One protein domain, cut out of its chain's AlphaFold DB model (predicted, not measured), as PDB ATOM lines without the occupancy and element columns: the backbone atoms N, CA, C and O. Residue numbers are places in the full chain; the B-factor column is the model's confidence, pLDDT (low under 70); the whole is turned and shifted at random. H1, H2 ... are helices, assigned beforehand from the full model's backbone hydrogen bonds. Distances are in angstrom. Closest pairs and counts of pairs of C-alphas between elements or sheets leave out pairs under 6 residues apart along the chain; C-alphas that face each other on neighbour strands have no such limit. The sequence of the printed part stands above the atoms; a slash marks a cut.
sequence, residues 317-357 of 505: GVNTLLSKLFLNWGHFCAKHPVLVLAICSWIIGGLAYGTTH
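Overview. This is residues 317 to 357 of the 505 residues of the protein "Niemann-Pick C1 protein" of Bactrocera latifrons (UniProt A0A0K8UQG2). Two long helices, H1 and then H2, meet near their ends and make an L-shaped corner at the single residue His 336, with their far ends wide apart. The two arms lie nearly in one flat layer, and most of each stands free. The printed part has 41 residues with two named helices and no named strand, and its class is all helix. It is extended, with a radius of gyration of the C-alphas of 14.8 A, and the C-alphas span 45 by 23 by 6 A.

Arrangement. H1, residues 317 to 335, is joined by a tight link of one residue to H2, residues 337 to 357. Their lines are about perpendicular, at 83 degrees. The helices are close but not clearly touching, with 1 pair of C-alphas within 8 A; their closest C-alphas, those of Cys 333 and Val 340, are 6.4 A apart. Residues 317 to 331 of H1 and residues 342 to 357 of H2 stand free. In H1 every O i to N i+4 pair is within hydrogen-bond range; in H2, 13 of 17 are.

Along the chain. H1 begins at C-alpha 317, (11.804, 53.062, 29.404), and measures 26.7 A from first to last C-alpha. H2 measures 31.7 A and ends at C-alpha 357, (5.569, 11.241, 14.562).

Size, cuts and confidence. The two C-alphas farthest apart, those of Gly 317 and Thr 356, are 45.0 A apart. The printed part has no cut, and no printed residue is under 70 in pLDDT.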
ATOM      1  N   GLY A 317      13.225  53.403  29.418       78.69
ATOM      2  CA  GLY A 317      11.804  53.062  29.404       78.69
ATOM      3  C   GLY A 317      11.523  51.583  29.107       78.69
ATOM      4  O   GLY A 317      10.648  50.998  29.740       78.69
ATOM      5  N   VAL A 318      12.281  50.957  28.201       82.88
ATOM      6  CA  VAL A 318      12.179  49.517  27.897       82.88
ATOM      7  C   VAL A 318      12.714  48.694  29.064       82.88
ATOM      8  O   VAL A 318      12.053  47.749  29.480       82.88
ATOM      9  N   ASN A 319      13.847  49.084  29.653       85.12
ATOM     10  CA  ASN A 319      14.399  48.422  30.836       85.12
ATOM     11  C   ASN A 319      13.426  48.485  32.014       85.12
ATOM     12  O   ASN A 319      13.115  47.462  32.618       85.12
ATOM     13  N   THR A 320      12.866  49.662  32.293       86.44
ATOM     14  CA  THR A 320      11.882  49.843  33.367       86.44
ATOM     15  C   THR A 320      10.601  49.044  33.110       86.44
ATOM     16  O   THR A 320      10.036  48.462  34.038       86.44
ATOM     17  N   LEU A 321      10.136  48.989  31.857       88.81
ATOM     18  CA  LEU A 321       8.970  48.200  31.457       88.81
ATOM     19  C   LEU A 321       9.219  46.696  31.629       88.81
ATOM     20  O   LEU A 321       8.408  46.017  32.258       88.81
ATOM     21  N   LEU A 322      10.346  46.189  31.124       91.06
ATOM     22  CA  LEU A 322      10.747  44.791  31.266       91.06
ATOM     23  C   LEU A 322      10.940  44.422  32.736       91.06
ATOM     24  O   LEU A 322      10.432  43.391  33.163       91.06
ATOM     25  N   SER A 323      11.580  45.276  33.539       90.06
ATOM     26  CA  SER A 323      11.723  45.050  34.979       90.06
ATOM     27  C   SER A 323      10.369  44.950  35.673       90.06
ATOM     28  O   SER A 323      10.166  44.020  36.445       90.06
ATOM     29  N   LYS A 324       9.413  45.843  35.385       91.00
ATOM     30  CA  LYS A 324       8.062  45.763  35.969       91.00
ATOM     31  C   LYS A 324       7.311  44.508  35.519       91.00
ATOM     32  O   LYS A 324       6.666  43.864  36.343       91.00
ATOM     33  N   LEU A 325       7.407  44.144  34.239       94.06
ATOM     34  CA  LEU A 325       6.770  42.948  33.684       94.06
ATOM     35  C   LEU A 325       7.356  41.661  34.273       94.06
ATOM     36  O   LEU A 325       6.598  40.832  34.770       94.06
ATOM     37  N   PHE A 326       8.681  41.505  34.277       95.12
ATOM     38  CA  PHE A 326       9.349  40.330  34.838       95.12
ATOM     39  C   PHE A 326       9.205  40.247  36.354       95.12
ATOM     40  O   PHE A 326       9.070  39.143  36.874       95.12
ATOM     41  N   LEU A 327       9.176  41.376  37.070       92.44
ATOM     42  CA  LEU A 327       8.898  41.391  38.508       92.44
ATOM     43  C   LEU A 327       7.470  40.904  38.792       92.44
ATOM     44  O   LEU A 327       7.285  40.036  39.642       92.44
ATOM     45  N   ASN A 328       6.470  41.395  38.052       93.00
ATOM     46  CA  ASN A 328       5.088  40.930  38.195       93.00
ATOM     47  C   ASN A 328       4.923  39.459  37.789       93.00
ATOM     48  O   ASN A 328       4.246  38.704  38.486       93.00
ATOM     49  N   TRP A 329       5.556  39.033  36.695       92.50
ATOM     50  CA  TRP A 329       5.532  37.644  36.235       92.50
ATOM     51  C   TRP A 329       6.234  36.705  37.221       92.50
ATOM     52  O   TRP A 329       5.692  35.669  37.598       92.50
ATOM     53  N   GLY A 330       7.406  37.100  37.718       93.00
ATOM     54  CA  GLY A 330       8.149  36.372  38.741       93.00
ATOM     55  C   GLY A 330       7.367  36.268  40.048       93.00
ATOM     56  O   GLY A 330       7.283  35.186  40.623       93.00
ATOM     57  N   HIS A 331       6.714  37.353  40.479       93.25
ATOM     58  CA  HIS A 331       5.831  37.332  41.644       93.25
ATOM     59  C   HIS A 331       4.636  36.385  41.431       93.25
ATOM     60  O   HIS A 331       4.256  35.663  42.356       93.25
ATOM     61  N   PHE A 332       4.045  36.348  40.234       93.19
ATOM     62  CA  PHE A 332       2.976  35.405  39.895       93.19
ATOM     63  C   PHE A 332       3.459  33.946  39.973       93.19
ATOM     64  O   PHE A 332       2.833  33.130  40.652       93.19
ATOM     65  N   CYS A 333       4.613  33.639  39.374       93.38
ATOM     66  CA  CYS A 333       5.220  32.307  39.410       93.38
ATOM     67  C   CYS A 333       5.599  31.859  40.828       93.38
ATOM     68  O   CYS A 333       5.331  30.719  41.203       93.38
ATOM     69  N   ALA A 334       6.169  32.754  41.642       92.81
ATOM     70  CA  ALA A 334       6.554  32.462  43.023       92.81
ATOM     71  C   ALA A 334       5.343  32.263  43.951       92.81
ATOM     72  O   ALA A 334       5.412  31.482  44.897       92.81
ATOM     73  N   LYS A 335       4.220  32.944  43.679       95.25
ATOM     74  CA  LYS A 335       2.974  32.813  44.451       95.25
ATOM     75  C   LYS A 335       2.178  31.550  44.094       95.25
ATOM     76  O   LYS A 335       1.482  31.019  44.957       95.25
ATOM     77  N   HIS A 336       2.280  31.059  42.855       93.75
ATOM     78  CA  HIS A 336       1.527  29.899  42.352       93.75
ATOM     79  C   HIS A 336       2.422  28.797  41.735       93.75
ATOM     80  O   HIS A 336       2.183  28.379  40.600       93.75
ATOM     81  N   PRO A 337       3.422  28.260  42.464       93.94
ATOM     82  CA  PRO A 337       4.424  27.356  41.889       93.94
ATOM     83  C   PRO A 337       3.831  26.042  41.361       93.94
ATOM     84  O   PRO A 337       4.213  25.584  40.288       93.94
ATOM     85  N   VAL A 338       2.855  25.451  42.061       93.81
ATOM     86  CA  VAL A 338       2.224  24.178  41.653       93.81
ATOM     87  C   VAL A 338       1.429  24.331  40.353       93.81
ATOM     88  O   VAL A 338       1.530  23.488  39.467       93.81
ATOM     89  N   LEU A 339       0.672  25.424  40.217       92.62
ATOM     90  CA  LEU A 339      -0.120  25.717  39.019       92.62
ATOM     91  C   LEU A 339       0.791  25.942  37.808       92.62
ATOM     92  O   LEU A 339       0.539  25.389  36.741       92.62
ATOM     93  N   VAL A 340       1.871  26.710  37.980       94.69
ATOM     94  CA  VAL A 340       2.829  26.982  36.900       94.69
ATOM     95  C   VAL A 340       3.558  25.707  36.474       94.69
ATOM     96  O   VAL A 340       3.648  25.440  35.279       94.69
ATOM     97  N   LEU A 341       4.014  24.877  37.418       94.12
ATOM     98  CA  LEU A 341       4.654  23.596  37.099       94.12
ATOM     99  C   LEU A 341       3.705  22.630  36.381       94.12
ATOM    100  O   LEU A 341       4.125  21.973  35.431       94.12
ATOM    101  N   ALA A 342       2.431  22.571  36.782       94.94
ATOM    102  CA  ALA A 342       1.429  21.750  36.106       94.94
ATOM    103  C   ALA A 342       1.207  22.209  34.658       94.94
ATOM    104  O   ALA A 342       1.275  21.393  33.743       94.94
ATOM    105  N   ILE A 343       1.028  23.515  34.429       95.25
ATOM    106  CA  ILE A 343       0.859  24.073  33.079       95.25
ATOM    107  C   ILE A 343       2.104  23.818  32.221       95.25
ATOM    108  O   ILE A 343       1.981  23.321  31.105       95.25
ATOM    109  N   CYS A 344       3.306  24.096  32.735       95.38
ATOM    110  CA  CYS A 344       4.552  23.837  32.011       95.38
ATOM    111  C   CYS A 344       4.722  22.349  31.681       95.38
ATOM    112  O   CYS A 344       5.107  22.016  30.565       95.38
ATOM    113  N   SER A 345       4.399  21.451  32.615       95.56
ATOM    114  CA  SER A 345       4.459  20.005  32.385       95.56
ATOM    115  C   SER A 345       3.479  19.555  31.301       95.56
ATOM    116  O   SER A 345       3.857  18.750  30.453       95.56
ATOM    117  N   TRP A 346       2.263  20.108  31.272       95.75
ATOM    118  CA  TRP A 346       1.275  19.819  30.229       95.75
ATOM    119  C   TRP A 346       1.716  20.349  28.861       95.75
ATOM    120  O   TRP A 346       1.568  19.648  27.864       95.75
ATOM    121  N   ILE A 347       2.312  21.545  28.807       96.56
ATOM    122  CA  ILE A 347       2.870  22.113  27.570       96.56
ATOM    123  C   ILE A 347       4.037  21.259  27.065       96.56
ATOM    124  O   ILE A 347       4.064  20.900  25.891       96.56
ATOM    125  N   ILE A 348       4.979  20.892  27.939       96.94
ATOM    126  CA  ILE A 348       6.122  20.042  27.578       96.94
ATOM    127  C   ILE A 348       5.634  18.669  27.111       96.94
ATOM    128  O   ILE A 348       6.085  18.200  26.073       96.94
ATOM    129  N   GLY A 349       4.689  18.047  27.822       95.75
ATOM    130  CA  GLY A 349       4.095  16.768  27.426       95.75
ATOM    131  C   GLY A 349       3.371  16.845  26.078       95.75
ATOM    132  O   GLY A 349       3.551  15.967  25.236       95.75
ATOM    133  N   GLY A 350       2.618  17.923  25.835       95.44
ATOM    134  CA  GLY A 350       1.942  18.171  24.561       95.44
ATOM    135  C   GLY A 350       2.911  18.385  23.393       95.44
ATOM    136  O   GLY A 350       2.708  17.818  22.325       95.44
ATOM    137  N   LEU A 351       3.998  19.138  23.594       95.50
ATOM    138  CA  LEU A 351       5.046  19.321  22.580       95.50
ATOM    139  C   LEU A 351       5.852  18.033  22.350       95.50
ATOM    140  O   LEU A 351       6.189  17.708  21.213       95.50
ATOM    141  N   ALA A 352       6.123  17.268  23.411       96.06
ATOM    142  CA  ALA A 352       6.839  15.999  23.335       96.06
ATOM    143  C   ALA A 352       6.039  14.911  22.609       96.06
ATOM    144  O   ALA A 352       6.644  14.045  21.981       96.06
ATOM    145  N   TYR A 353       4.702  14.967  22.615       95.88
ATOM    146  CA  TYR A 353       3.862  14.028  21.864       95.88
ATOM    147  C   TYR A 353       4.227  13.978  20.368       95.88
ATOM    148  O   TYR A 353       4.223  12.903  19.770       95.88
ATOM    149  N   GLY A 354       4.664  15.104  19.784       94.81
ATOM    150  CA  GLY A 354       5.112  15.187  18.388       94.81
ATOM    151  C   GLY A 354       6.311  14.293  18.043       94.81
ATOM    152  O   GLY A 354       6.480  13.923  16.885       94.81
ATOM    153  N   THR A 355       7.103  13.866  19.034       94.62
ATOM    154  CA  THR A 355       8.223  12.928  18.819       94.62
ATOM    155  C   THR A 355       7.763  11.544  18.361       94.62
ATOM    156  O   THR A 355       8.514  10.855  17.677       94.62
ATOM    157  N   THR A 356       6.515  11.158  18.654       94.94
ATOM    158  CA  THR A 356       5.922   9.900  18.163       94.94
ATOM    159  C   THR A 356       5.698   9.891  16.646       94.94
ATOM    160  O   THR A 356       5.576   8.823  16.056       94.94
ATOM    161  N   HIS A 357       5.701  11.067  16.009       94.62
ATOM    162  CA  HIS A 357       5.569  11.241  14.562       94.62
ATOM    163  C   HIS A 357       6.896  11.612  13.878       94.62
ATOM    164  O   HIS A 357       6.892  12.078  12.739       94.62
TER     165      HIS A 357